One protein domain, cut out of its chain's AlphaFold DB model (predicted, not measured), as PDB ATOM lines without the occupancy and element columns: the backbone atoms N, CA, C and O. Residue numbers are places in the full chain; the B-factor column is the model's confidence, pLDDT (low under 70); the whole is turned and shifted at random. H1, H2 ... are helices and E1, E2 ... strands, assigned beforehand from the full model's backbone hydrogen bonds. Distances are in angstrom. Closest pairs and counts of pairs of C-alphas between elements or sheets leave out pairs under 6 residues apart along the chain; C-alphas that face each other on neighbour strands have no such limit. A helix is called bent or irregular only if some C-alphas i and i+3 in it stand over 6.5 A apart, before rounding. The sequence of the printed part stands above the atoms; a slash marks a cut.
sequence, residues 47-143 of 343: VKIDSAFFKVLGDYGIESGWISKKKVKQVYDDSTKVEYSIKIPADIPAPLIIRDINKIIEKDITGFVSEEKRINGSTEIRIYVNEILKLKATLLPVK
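This is residues 47 to 143 of the 343 residues of an uncharacterized protein of Ignavibacteriae bacterium HGW-Ignavibacteriae-3 (UniProt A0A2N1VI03). One twisted sheet of five strands has two helices, H1 and H2, packed side by side over one of its faces; its other face has no named helix over it. H2 covers the half with E4 and E3, and H1 runs along E5, the long strand in the middle of the sheet. The printed part has 97 residues, with two named helices and five named strands in the order H1, E1, E2, H2, E3, E4, E5. The mixed sheet has the order E1, E2, E5, E4, E3, with E2 and E5 parallel and the other neighbours antiparallel; the class is mixed, helices and strands. The whole is compact and rounded, with a radius of gyration of the C-alphas of 12.8 A and spans of 37 by 29 by 25 A.

In the sheet, E5, residues 132 to 142, is the parallel neighbour of E2, residues 82 to 89, at 28 degrees, with N 86 and O 138 at 2.9 A. On the other side of E5 is E4, residues 122 to 129, antiparallel at 163 degrees, with N 125 and O 137 at 2.8 A. E3, residues 111 to 117, is an edge strand, antiparallel to E4 at 167 degrees, with N 113 and O 126 at 2.9 A. E3, E4 and E5 form a meander, each strand the antiparallel neighbour of the one before. The other edge strand, E1, residues 67 to 71, forms a hairpin with E2, with N 68 and O 85 at 2.8 A. H2, residues 94 to 108, lies over E4 at a height over the sheet of 9.0 A and runs along the strands, at 0 degrees to E4 on the local plane; the closest C-alphas of the two are those of Ala 94 and Thr 123, 7.0 A apart. E2, H2 and E3 make a split strand-helix-strand unit, two strands running the same way with E5 and E4 between them, and its crossover is right-handed. H1, residues 47 to 59, is on the same face at a height of 9.3 A, along the strands at 11 degrees to E5 on the local plane. It lies over E5, where 8 of its C-alphas fall, and only just not over E2, where 2 fall. H1 and H2 touch, their closest C-alphas being those of Phe 53 and Ile 101, 6.2 A apart, and run opposite ways at a shallow tilt of 33 degrees, only just short of steep. Every O i to N i+4 pair is within hydrogen-bond range in H1, and 9 of 11 are in H2, which is irregular: C-alphas 104 and 107 are 7.6 A apart.

E5, residues 132 to 142, is 30.5 A long and ends with C-alpha 142 at (83.824, 95.742, 97.208). E4, residues 122 to 129, spans 23.5 A, E2, residues 82 to 89, 22.7 A, and H2, residues 94 to 108, 21.7 A. E3, residues 111 to 117, spans 19.1 A and E1, residues 67 to 71, 13.3 A. H1, residues 47 to 59, spans 18.0 A from C-alpha 47 at (97.899, 117.023, 108.107).

The two C-alphas farthest apart, those of Tyr 76 and Asp 91, are 37.2 A apart. The printed part has no cut and no long link. The mean pLDDT of the printed part is 81.7; it is under 70 at residues 73 to 81, 108 to 111 and 118 to 120.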
ATOM      1  N   VAL A  47      99.249 116.667 107.645       78.81
ATOM      2  CA  VAL A  47      97.899 117.023 108.107       78.81
ATOM      3  C   VAL A  47      97.041 117.630 106.994       78.81
ATOM      4  O   VAL A  47      95.861 117.299 106.885       78.81
ATOM      5  N   LYS A  48      97.600 118.511 106.157       81.12
ATOM      6  CA  LYS A  48      96.860 119.140 105.057       81.12
ATOM      7  C   LYS A  48      96.550 118.129 103.947       81.12
ATOM      8  O   LYS A  48      95.434 118.149 103.430       81.12
ATOM      9  N   ILE A  49      97.480 117.221 103.642       82.62
ATOM     10  CA  ILE A  49      97.270 116.131 102.668       82.62
ATOM     11  C   ILE A  49      96.224 115.147 103.183       82.62
ATOM     12  O   ILE A  49      95.271 114.858 102.466       82.62
ATOM     13  N   ASP A  50      96.347 114.690 104.431       85.50
ATOM     14  CA  ASP A  50      95.373 113.797 105.061       85.50
ATOM     15  C   ASP A  50      93.985 114.447 105.089       85.50
ATOM     16  O   ASP A  50      93.001 113.827 104.693       85.50
ATOM     17  N   SER A  51      93.892 115.717 105.489       86.12
ATOM     18  CA  SER A  51      92.626 116.458 105.513       86.12
ATOM     19  C   SER A  51      91.994 116.557 104.122       86.12
ATOM     20  O   SER A  51      90.812 116.249 103.960       86.12
ATOM     21  N   ALA A  52      92.776 116.909 103.096       85.44
ATOM     22  CA  ALA A  52      92.306 116.946 101.713       85.44
ATOM     23  C   ALA A  52      91.853 115.561 101.226       85.44
ATOM     24  O   ALA A  52      90.773 115.429 100.650       85.44
ATOM     25  N   PHE A  53      92.636 114.521 101.509       89.88
ATOM     26  CA  PHE A  53      92.337 113.142 101.144       89.88
ATOM     27  C   PHE A  53      91.032 112.655 101.787       89.88
ATOM     28  O   PHE A  53      90.120 112.209 101.089       89.88
ATOM     29  N   PHE A  54      90.887 112.806 103.106       91.12
ATOM     30  CA  PHE A  54      89.675 112.408 103.823       91.12
ATOM     31  C   PHE A  54      88.462 113.253 103.446       91.12
ATOM     32  O   PHE A  54      87.353 112.720 103.401       91.12
ATOM     33  N   LYS A  55      88.654 114.534 103.111       91.38
ATOM     34  CA  LYS A  55      87.584 115.371 102.564       91.38
ATOM     35  C   LYS A  55      87.054 114.791 101.254       91.38
ATOM     36  O   LYS A  55      85.845 114.615 101.134       91.38
ATOM     37  N   VAL A  56      87.931 114.419 100.314       92.00
ATOM     38  CA  VAL A  56      87.493 113.803  99.048       92.00
ATOM     39  C   VAL A  56      86.761 112.493  99.303       92.00
ATOM     40  O   VAL A  56      85.683 112.287  98.752       92.00
ATOM     41  N   LEU A  57      87.284 111.624 100.173       93.06
ATOM     42  CA  LEU A  57      86.588 110.388 100.542       93.06
ATOM     43  C   LEU A  57      85.186 110.672 101.116       93.06
ATOM     44  O   LEU A  57      84.216 110.018 100.726       93.06
ATOM     45  N   GLY A  58      85.061 111.689 101.969       91.31
ATOM     46  CA  GLY A  58      83.781 112.155 102.503       91.31
ATOM     47  C   GLY A  58      82.819 112.675 101.427       91.31
ATOM     48  O   GLY A  58      81.626 112.374 101.479       91.31
ATOM     49  N   ASP A  59      83.319 113.379 100.408       92.06
ATOM     50  CA  ASP A  59      82.519 113.855  99.269       92.06
ATOM     51  C   ASP A  59      81.968 112.709  98.411       92.06
ATOM     52  O   ASP A  59      80.910 112.842  97.801       92.06
ATOM     53  N   TYR A  60      82.650 111.563  98.385       93.06
ATOM     54  CA  TYR A  60      82.156 110.329  97.764       93.06
ATOM     55  C   TYR A  60      81.262 109.493  98.697       93.06
ATOM     56  O   TYR A  60      80.724 108.453  98.300       93.06
ATOM     57  N   GLY A  61      81.051 109.961  99.929       91.06
ATOM     58  CA  GLY A  61      80.227 109.292 100.929       91.06
ATOM     59  C   GLY A  61      80.872 108.037 101.517       91.06
ATOM     60  O   GLY A  61      80.133 107.173 101.988       91.06
ATOM     61  N   ILE A  62      82.207 107.931 101.474       92.56
ATOM     62  CA  ILE A  62      82.967 106.848 102.107       92.56
ATOM     63  C   ILE A  62      82.892 107.005 103.625       92.56
ATOM     64  O   ILE A  62      83.269 108.034 104.183       92.56
ATOM     65  N   GLU A  63      82.388 105.974 104.295       90.31
ATOM     66  CA  GLU A  63      82.206 105.977 105.745       90.31
ATOM     67  C   GLU A  63      83.511 105.632 106.470       90.31
ATOM     68  O   GLU A  63      84.333 104.858 105.979       90.31
ATOM     69  N   SER A  64      83.696 106.162 107.681       88.00
ATOM     70  CA  SER A  64      84.896 105.910 108.491       88.00
ATOM     71  C   SER A  64      85.124 104.420 108.765       88.00
ATOM     72  O   SER A  64      86.263 103.963 108.747       88.00
ATOM     73  N   GLY A  65      84.050 103.638 108.927       89.88
ATOM     74  CA  GLY A  65      84.112 102.183 109.095       89.88
ATOM     75  C   GLY A  65      84.640 101.422 107.870       89.88
ATOM     76  O   GLY A  65      84.941 100.233 107.968       89.88
ATOM     77  N   TRP A  66      84.764 102.076 106.713       92.94
ATOM     78  CA  TRP A  66      85.322 101.489 105.490       92.94
ATOM     79  C   TRP A  66      86.816 101.766 105.336       92.94
ATOM     80  O   TRP A  66      87.444 101.247 104.412       92.94
ATOM     81  N   ILE A  67      87.386 102.560 106.244       92.88
ATOM     82  CA  ILE A  67      88.781 102.975 106.242       92.88
ATOM     83  C   ILE A  67      89.489 102.237 107.376       92.88
ATOM     84  O   ILE A  67      89.223 102.464 108.554       92.88
ATOM     85  N   SER A  68      90.432 101.370 107.027       91.12
ATOM     86  CA  SER A  68      91.312 100.717 107.996       91.12
ATOM     87  C   SER A  68      92.721 101.302 107.924       91.12
ATOM     88  O   SER A  68      93.202 101.676 106.854       91.12
ATOM     89  N   LYS A  69      93.372 101.422 109.084       90.38
ATOM     90  CA  LYS A  69      94.730 101.962 109.221       90.38
ATOM     91  C   LYS A  69      95.680 100.825 109.562       90.38
ATOM     92  O   LYS A  69      95.462 100.121 110.548       90.38
ATOM     93  N   LYS A  70      96.755 100.667 108.794       84.56
ATOM     94  CA  LYS A  70      97.833  99.719 109.081       84.56
ATOM     95  C   LYS A  70      99.108 100.493 109.391       84.56
ATOM     96  O   LYS A  70      99.521 101.349 108.615       84.56
ATOM     97  N   LYS A  71      99.738 100.202 110.531       78.31
ATOM     98  CA  LYS A  71     101.075 100.732 110.838       78.31
ATOM     99  C   LYS A  71     102.097 100.007 109.969       78.31
ATOM    100  O   LYS A  71     102.072  98.777 109.899       78.31
ATOM    101  N   VAL A  72     102.985 100.758 109.331       72.19
ATOM    102  CA  VAL A  72     104.067 100.207 108.507       72.19
ATOM    103  C   VAL A  72     105.388 100.430 109.242       72.19
ATOM    104  O   VAL A  72     105.602 101.495 109.820       72.19
ATOM    105  N   LYS A  73     106.250  99.405 109.289       56.16
ATOM    106  CA  LYS A  73     107.623  99.549 109.796       56.16
ATOM    107  C   LYS A  73     108.452 100.231 108.705       56.16
ATOM    108  O   LYS A  73     108.417  99.773 107.566       56.16
ATOM    109  N   GLN A  74     109.129 101.325 109.051       55.66
ATOM    110  CA  GLN A  74     109.918 102.131 108.115       55.66
ATOM    111  C   GLN A  74     110.995 101.288 107.423       55.66
ATOM    112  O   GLN A  74     111.711 100.532 108.080       55.66
ATOM    113  N   VAL A  75     111.121 101.461 106.111       49.19
ATOM    114  CA  VAL A  75     112.297 101.070 105.335       49.19
ATOM    115  C   VAL A  75     112.682 102.331 104.565       49.19
ATOM    116  O   VAL A  75     112.007 102.675 103.605       49.19
ATOM    117  N   TYR A  76     113.719 103.025 105.044       49.62
ATOM    118  CA  TYR A  76     114.203 104.330 104.559       49.62
ATOM    119  C   TYR A  76     113.254 105.526 104.773       49.62
ATOM    120  O   TYR A  76     112.162 105.350 105.306       49.62
ATOM    121  N   ASP A  77     113.773 106.727 104.489       50.44
ATOM    122  CA  ASP A  77     113.418 108.099 104.922       50.44
ATOM    123  C   ASP A  77     111.984 108.585 104.577       50.44
ATOM    124  O   ASP A  77     111.750 109.689 104.090       50.44
ATOM    125  N   ASP A  78     110.987 107.738 104.829       57.75
ATOM    126  CA  ASP A  78     109.572 107.989 104.603       57.75
ATOM    127  C   ASP A  78     108.908 108.564 105.861       57.75
ATOM    128  O   ASP A  78     108.931 107.985 106.959       57.75
ATOM    129  N   SER A  79     108.215 109.692 105.686       59.38
ATOM    130  CA  SER A  79     107.440 110.326 106.761       59.38
ATOM    131  C   SER A  79     106.081 109.656 107.032       59.38
ATOM    132  O   SER A  79     105.448 109.915 108.060       59.38
ATOM    133  N   THR A  80     105.632 108.747 106.161       63.31
ATOM    134  CA  THR A  80     104.402 107.959 106.341       63.31
ATOM    135  C   THR A  80     104.562 106.821 107.341       63.31
ATOM    136  O   THR A  80     105.103 105.763 107.034       63.31
ATOM    137  N   LYS A  81     103.980 106.990 108.534       66.81
ATOM    138  CA  LYS A  81     103.898 105.936 109.570       66.81
ATOM    139  C   LYS A  81     102.676 105.016 109.422       66.81
ATOM    140  O   LYS A  81     102.548 104.022 110.144       66.81
ATOM    141  N   VAL A  82     101.745 105.368 108.534       75.56
ATOM    142  CA  VAL A  82     100.433 104.725 108.396       75.56
ATOM    143  C   VAL A  82     100.094 104.549 106.920       75.56
ATOM    144  O   VAL A  82     100.239 105.476 106.131       75.56
ATOM    145  N   GLU A  83      99.608 103.361 106.577       86.69
ATOM    146  CA  GLU A  83      98.996 103.044 105.292       86.69
ATOM    147  C   GLU A  83      97.488 102.871 105.481       86.69
ATOM    148  O   GLU A  83      97.033 102.199 106.415       86.69
ATOM    149  N   TYR A  84      96.709 103.480 104.591       91.00
ATOM    150  CA  TYR A  84      95.257 103.390 104.607       91.00
ATOM    151  C   TYR A  84      94.758 102.323 103.635       91.00
ATOM    152  O   TYR A  84      95.188 102.254 102.489       91.00
ATOM    153  N   SER A  85      93.804 101.512 104.070       91.44
ATOM    154  CA  SER A  85      93.083 100.576 103.213       91.44
ATOM    155  C   SER A  85      91.607 100.951 103.224       91.44
ATOM    156  O   SER A  85      90.963 100.922 104.277       91.44
ATOM    157  N   ILE A  86      91.104 101.371 102.063       94.25
ATOM    158  CA  ILE A  86      89.783 101.969 101.890       94.25
ATOM    159  C   ILE A  86      88.925 101.036 101.050       94.25
ATOM    160  O   ILE A  86      89.216 100.806  99.877       94.25
ATOM    161  N   LYS A  87      87.839 100.528 101.631       93.50
ATOM    162  CA  LYS A  87      86.826  99.780 100.883       93.50
ATOM    163  C   LYS A  87      85.942 100.755 100.109       93.50
ATOM    164  O   LYS A  87      85.379 101.677 100.695       93.50
ATOM    165  N   ILE A  88      85.806 100.530  98.807       92.62
ATOM    166  CA  ILE A  88      85.017 101.373  97.912       92.62
ATOM    167  C   ILE A  88      83.835 100.573  97.357       92.62
ATOM    168  O   ILE A  88      84.034  99.472  96.843       92.62
ATOM    169  N   PRO A  89      82.611 101.111  97.437       91.06
ATOM    170  CA  PRO A  89      81.447 100.577  96.735       91.06
ATOM    171  C   PRO A  89      81.658 100.443  95.218       91.06
ATOM    172  O   PRO A  89      82.323 101.268  94.597       91.06
ATOM    173  N   ALA A  90      81.048  99.435  94.589       84.94
ATOM    174  CA  ALA A  90      81.212  99.200  93.148       84.94
ATOM    175  C   ALA A  90      80.633 100.310  92.245       84.94
ATOM    176  O   ALA A  90      80.994 100.389  91.074       84.94
ATOM    177  N   ASP A  91      79.753 101.163  92.768       86.50
ATOM    178  CA  ASP A  91      79.178 102.305  92.052       86.50
ATOM    179  C   ASP A  91      80.104 103.536  92.014       86.50
ATOM    180  O   ASP A  91      79.737 104.554  91.427       86.50
ATOM    181  N   ILE A  92      81.300 103.463  92.614       89.88
ATOM    182  CA  ILE A  92      82.285 104.549  92.612       89.88
ATOM    183  C   ILE A  92      83.561 104.108  91.884       89.88
ATOM    184  O   ILE A  92      84.344 103.320  92.419       89.88
ATOM    185  N   PRO A  93      83.835 104.656  90.690       88.62
ATOM    186  CA  PRO A  93      85.095 104.420  90.002       88.62
ATOM    187  C   PRO A  93      86.277 105.031  90.768       88.62
ATOM    188  O   PRO A  93      86.315 106.244  90.999       88.62
ATOM    189  N   ALA A  94      87.283 104.213  91.090       88.44
ATOM    190  CA  ALA A  94      88.537 104.670  91.696       88.44
ATOM    191  C   ALA A  94      89.214 105.827  90.922       88.44
ATOM    192  O   ALA A  94      89.643 106.783  91.577       88.44
ATOM    193  N   PRO A  95      89.228 105.848  89.567       88.56
ATOM    194  CA  PRO A  95      89.798 106.965  88.811       88.56
ATOM    195  C   PRO A  95      89.171 108.330  89.121       88.56
ATOM    196  O   PRO A  95      89.861 109.346  89.072       88.56
ATOM    197  N   LEU A  96      87.879 108.383  89.477       89.69
ATOM    198  CA  LEU A  96      87.224 109.649  89.826       89.69
ATOM    199  C   LEU A  96      87.729 110.193  91.166       89.69
ATOM    200  O   LEU A  96      88.011 111.385  91.268       89.69
ATOM    201  N   ILE A  97      87.896 109.319  92.163       89.94
ATOM    202  CA  ILE A  97      88.470 109.689  93.465       89.94
ATOM    203  C   ILE A  97      89.895 110.212  93.276       89.94
ATOM    204  O   ILE A  97      90.236 111.265  93.803       89.94
ATOM    205  N   ILE A  98      90.701 109.511  92.477       88.44
ATOM    206  CA  ILE A  98      92.088 109.882  92.180       88.44
ATOM    207  C   ILE A  98      92.173 111.254  91.513       88.44
ATOM    208  O   ILE A  98      92.938 112.105  91.961       88.44
ATOM    209  N   ARG A  99      91.358 111.492  90.482       89.75
ATOM    210  CA  ARG A  99      91.292 112.782  89.788       89.75
ATOM    211  C   ARG A  99      90.957 113.923  90.749       89.75
ATOM    212  O   ARG A  99      91.590 114.975  90.692       89.75
ATOM    213  N   ASP A 100      89.966 113.723  91.614       89.12
ATOM    214  CA  ASP A 100      89.503 114.756  92.540       89.12
ATOM    215  C   ASP A 100      90.499 114.992  93.689       89.12
ATOM    216  O   ASP A 100      90.668 116.136  94.108       89.12
ATOM    217  N   ILE A 101      91.209 113.951  94.148       88.44
ATOM    218  CA  ILE A 101      92.361 114.095  95.050       88.44
ATOM    219  C   ILE A 101      93.431 114.942  94.368       88.44
ATOM    220  O   ILE A 101      93.799 115.978  94.917       88.44
ATOM    221  N   ASN A 102      93.873 114.543  93.167       86.12
ATOM    222  CA  ASN A 102      94.936 115.224  92.433       86.12
ATOM    223  C   ASN A 102      94.615 116.712  92.253       86.12
ATOM    224  O   ASN A 102      95.406 117.556  92.647       86.12
ATOM    225  N   LYS A 103      93.400 117.050  91.804       86.81
ATOM    226  CA  LYS A 103      92.962 118.442  91.606       86.81
ATOM    227  C   LYS A 103      93.108 119.331  92.853       86.81
ATOM    228  O   LYS A 103      93.313 120.535  92.722       86.81
ATOM    229  N   ILE A 104      92.952 118.774  94.056       81.81
ATOM    230  CA  ILE A 104      93.051 119.540  95.308       81.81
ATOM    231  C   ILE A 104      94.511 119.738  95.727       81.81
ATOM    232  O   ILE A 104      94.838 120.781  96.290       81.81
ATOM    233  N   ILE A 105      95.369 118.754  95.463       79.38
ATOM    234  CA  ILE A 105      96.751 118.719  95.962       79.38
ATOM    235  C   ILE A 105      97.797 119.107  94.910       79.38
ATOM    236  O   ILE A 105      98.935 119.349  95.278       79.38
ATOM    237  N   GLU A 106      97.433 119.204  93.629       76.62
ATOM    238  CA  GLU A 106      98.344 119.396  92.485       76.62
ATOM    239  C   GLU A 106      99.296 120.589  92.649       76.62
ATOM    240  O   GLU A 106     100.454 120.516  92.255       76.62
ATOM    241  N   LYS A 107      98.841 121.676  93.283       70.00
ATOM    242  CA  LYS A 107      99.657 122.885  93.506       70.00
ATOM    243  C   LYS A 107     100.678 122.756  94.641       70.00
ATOM    244  O   LYS A 107     101.509 123.641  94.811       70.00
ATOM    245  N   ASP A 108     100.566 121.699  95.433       68.06
ATOM    246  CA  ASP A 108     101.162 121.561  96.760       68.06
ATOM    247  C   ASP A 108     102.081 120.323  96.871       68.06
ATOM    248  O   ASP A 108     102.588 120.030  97.955       68.06
ATOM    249  N   ILE A 109     102.281 119.574  95.780       69.00
ATOM    250  CA  ILE A 109     103.018 118.301  95.770       69.00
ATOM    251  C   ILE A 109     104.143 118.292  94.735       69.00
ATOM    252  O   ILE A 109     104.071 118.976  93.719       69.00
ATOM    253  N   THR A 110     105.167 117.468  94.969       61.81
ATOM    254  CA  THR A 110     106.245 117.239  93.988       61.81
ATOM    255  C   THR A 110     106.008 115.990  93.148       61.81
ATOM    256  O   THR A 110     106.610 115.845  92.090       61.81
ATOM    257  N   GLY A 111     105.139 115.077  93.599       66.62
ATOM    258  CA  GLY A 111     104.787 113.883  92.839       66.62
ATOM    259  C   GLY A 111     103.498 113.221  93.317       66.62
ATOM    260  O   GLY A 111     103.273 113.033  94.512       66.62
ATOM    261  N   PHE A 112     102.659 112.821  92.365       78.44
ATOM    262  CA  PHE A 112     101.492 111.976  92.594       78.44
ATOM    263  C   PHE A 112     101.641 110.708  91.763       78.44
ATOM    264  O   PHE A 112     101.695 110.778  90.537       78.44
ATOM    265  N   VAL A 113     101.696 109.553  92.421       78.75
ATOM    266  CA  VAL A 113     101.774 108.258  91.742       78.75
ATOM    267  C   VAL A 113     100.522 107.467  92.081       78.75
ATOM    268  O   VAL A 113     100.214 107.227  93.249       78.75
ATOM    269  N   SER A 114      99.806 107.040  91.046       75.69
ATOM    270  CA  SER A 114      98.719 106.080  91.187       75.69
ATOM    271  C   SER A 114      98.966 104.896  90.270       75.69
ATOM    272  O   SER A 114      99.247 105.067  89.088       75.69
ATOM    273  N   GLU A 115      98.872 103.701  90.841       80.44
ATOM    274  CA  GLU A 115      99.090 102.447  90.131       80.44
ATOM    275  C   GLU A 115      97.888 101.532  90.355       80.44
ATOM    276  O   GLU A 115      97.524 101.206  91.491       80.44
ATOM    277  N   GLU A 116      97.256 101.109  89.263       72.94
ATOM    278  CA  GLU A 116      96.203 100.104  89.311       72.94
ATOM    279  C   GLU A 116      96.820  98.706  89.269       72.94
ATOM    280  O   GLU A 116      97.453  98.301  88.292       72.94
ATOM    281  N   LYS A 117      96.621  97.939  90.342       75.19
ATOM    282  CA  LYS A 117      97.095  96.562  90.430       75.19
ATOM    283  C   LYS A 117      96.030  95.638  89.852       75.19
ATOM    284  O   LYS A 117      94.889  95.601  90.311       75.19
ATOM    285  N   ARG A 118      96.431  94.816  88.875       56.94
ATOM    286  CA  ARG A 118      95.541  93.887  88.146       56.94
ATOM    287  C   ARG A 118      94.813  92.871  89.042       56.94
ATOM    288  O   ARG A 118      93.797  92.323  88.631       56.94
ATOM    289  N   ILE A 119      95.295  92.617  90.259       55.53
ATOM    290  CA  ILE A 119      94.647  91.697  91.202       55.53
ATOM    291  C   ILE A 119      93.510  92.439  91.922       55.53
ATOM    292  O   ILE A 119      93.743  93.370  92.695       55.53
ATOM    293  N   ASN A 120      92.271  92.008  91.658       61.91
ATOM    294  CA  ASN A 120      91.020  92.533  92.225       61.91
ATOM    295  C   ASN A 120      90.711  94.016  91.931       61.91
ATOM    296  O   ASN A 120      89.875  94.602  92.619       61.91
ATOM    297  N   GLY A 121      91.354  94.623  90.924       72.69
ATOM    298  CA  GLY A 121      91.121  96.027  90.545       72.69
ATOM    299  C   GLY A 121      91.456  97.017  91.664       72.69
ATOM    300  O   GLY A 121      90.839  98.073  91.772       72.69
ATOM    301  N   SER A 122      92.375  96.637  92.554       85.19
ATOM    302  CA  SER A 122      92.811  97.512  93.638       85.19
ATOM    303  C   SER A 122      93.705  98.619  93.094       85.19
ATOM    304  O   SER A 122      94.565  98.376  92.247       85.19
ATOM    305  N   THR A 123      93.521  99.841  93.584       87.94
ATOM    306  CA  THR A 123      94.322 100.987  93.143       87.94
ATOM    307  C   THR A 123      95.143 101.515  94.298       87.94
ATOM    308  O   THR A 123      94.602 101.888  95.336       87.94
ATOM    309  N   GLU A 124      96.458 101.539  94.130       89.38
ATOM    310  CA  GLU A 124      97.361 102.137  95.100       89.38
ATOM    311  C   GLU A 124      97.584 103.611  94.754       89.38
ATOM    312  O   GLU A 124      97.723 103.992  93.589       89.38
ATOM    313  N   ILE A 125      97.593 104.447  95.786       89.25
ATOM    314  CA  ILE A 125      97.826 105.884  95.714       89.25
ATOM    315  C   ILE A 125      99.006 106.199  96.623       89.25
ATOM    316  O   ILE A 125      98.995 105.857  97.812       89.25
ATOM    317  N   ARG A 126     100.006 106.878  96.064       88.12
ATOM    318  CA  ARG A 126     101.177 107.384  96.774       88.12
ATOM    319  C   ARG A 126     101.346 108.870  96.475       88.12
ATOM    320  O   ARG A 126     101.385 109.275  95.314       88.12
ATOM    321  N   ILE A 127     101.431 109.677  97.527       85.38
ATOM    322  CA  ILE A 127     101.594 111.132  97.426       85.38
ATOM    323  C   ILE A 127     102.956 111.509  97.996       85.38
ATOM    324  O   ILE A 127     103.242 111.205  99.158       85.38
ATOM    325  N   TYR A 128     103.756 112.195  97.185       83.00
ATOM    326  CA  TYR A 128     105.115 112.613  97.497       83.00
ATOM    327  C   TYR A 128     105.218 114.141  97.543       83.00
ATOM    328  O   TYR A 128     104.691 114.847  96.678       83.00
ATOM    329  N   VAL A 129     105.932 114.645  98.547       78.38
ATOM    330  CA  VAL A 129     106.304 116.061  98.658       78.38
ATOM    331  C   VAL A 129     107.788 116.131  98.965       78.38
ATOM    332  O   VAL A 129     108.228 115.555  99.957       78.38
ATOM    333  N   ASN A 130     108.530 116.836  98.115       75.69
ATOM    334  CA  ASN A 130     109.989 116.900  98.121       75.69
ATOM    335  C   ASN A 130     110.598 115.492  98.170       75.69
ATOM    336  O   ASN A 130     111.416 115.201  99.029       75.69
ATOM    337  N   GLU A 131     110.096 114.601  97.305       77.56
ATOM    338  CA  GLU A 131     110.508 113.187  97.182       77.56
ATOM    339  C   GLU A 131     110.215 112.297  98.404       77.56
ATOM    340  O   GLU A 131     110.353 111.080  98.332       77.56
ATOM    341  N   ILE A 132     109.686 112.863  99.490       79.69
ATOM    342  CA  ILE A 132     109.305 112.125 100.693       79.69
ATOM    343  C   ILE A 132     107.860 111.642 100.564       79.69
ATOM    344  O   ILE A 132     106.948 112.434 100.296       79.69
ATOM    345  N   LEU A 133     107.613 110.356 100.831       83.12
ATOM    346  CA  LEU A 133     106.257 109.810 100.894       83.12
ATOM    347  C   LEU A 133     105.490 110.414 102.086       83.12
ATOM    348  O   LEU A 133     105.907 110.316 103.250       83.12
ATOM    349  N   LYS A 134     104.354 111.055 101.788       83.56
ATOM    350  CA  LYS A 134     103.476 111.728 102.767       83.56
ATOM    351  C   LYS A 134     102.143 111.017 102.972       83.56
ATOM    352  O   LYS A 134     101.582 111.111 104.060       83.56
ATOM    353  N   LEU A 135     101.659 110.272 101.975       86.44
ATOM    354  CA  LEU A 135     100.453 109.452 102.097       86.44
ATOM    355  C   LEU A 135     100.561 108.193 101.238       86.44
ATOM    356  O   LEU A 135     100.926 108.267 100.065       86.44
ATOM    357  N   LYS A 136     100.174 107.053 101.817       89.62
ATOM    358  CA  LYS A 136      99.979 105.790 101.102       89.62
ATOM    359  C   LYS A 136      98.588 105.239 101.391       89.62
ATOM    360  O   LYS A 136      98.215 105.045 102.551       89.62
ATOM    361  N   ALA A 137      97.831 104.969 100.336       91.31
ATOM    362  CA  ALA A 137      96.486 104.427 100.431       91.31
ATOM    363  C   ALA A 137      96.234 103.359  99.364       91.31
ATOM    364  O   ALA A 137      96.684 103.488  98.232       91.31
ATOM    365  N   THR A 138      95.470 102.328  99.715       91.81
ATOM    366  CA  THR A 138      94.977 101.319  98.776       91.81
ATOM    367  C   THR A 138      93.454 101.373  98.727       91.81
ATOM    368  O   THR A 138      92.779 101.192  99.741       91.81
ATOM    369  N   LEU A 139      92.923 101.605  97.533       92.44
ATOM    370  CA  LEU A 139      91.509 101.571  97.203       92.44
ATOM    371  C   LEU A 139      91.114 100.135  96.836       92.44
ATOM    372  O   LEU A 139      91.682  99.547  95.918       92.44
ATOM    373  N   LEU A 140      90.153  99.562  97.562       91.88
ATOM    374  CA  LEU A 140      89.699  98.179  97.421       91.88
ATOM    375  C   LEU A 140      88.226  98.145  96.992       91.88
ATOM    376  O   LEU A 140      87.354  98.367  97.838       91.88
ATOM    377  N   PRO A 141      87.910  97.853  95.720       89.81
ATOM    378  CA  PRO A 141      86.527  97.705  95.280       89.81
ATOM    379  C   PRO A 141      85.828  96.524  95.968       89.81
ATOM    380  O   PRO A 141      86.329  95.398  95.971       89.81
ATOM    381  N   VAL A 142      84.641  96.758  96.529       91.31
ATOM    382  CA  VAL A 142      83.824  95.742  97.208       91.31
ATOM    383  C   VAL A 142      82.410  95.757  96.630       91.31
ATOM    384  O   VAL A 142      81.624  96.662  96.895       91.31
ATOM    385  N   LYS A 143      82.057  94.715  95.864       86.88
ATOM    386  CA  LYS A 143      80.754  94.606  95.173       86.88
ATOM    387  C   LYS A 143      79.544  94.565  96.110       86.88
ATOM    388  O   LYS A 143      78.468  95.002  95.730       86.88
TER     389      LYS A 143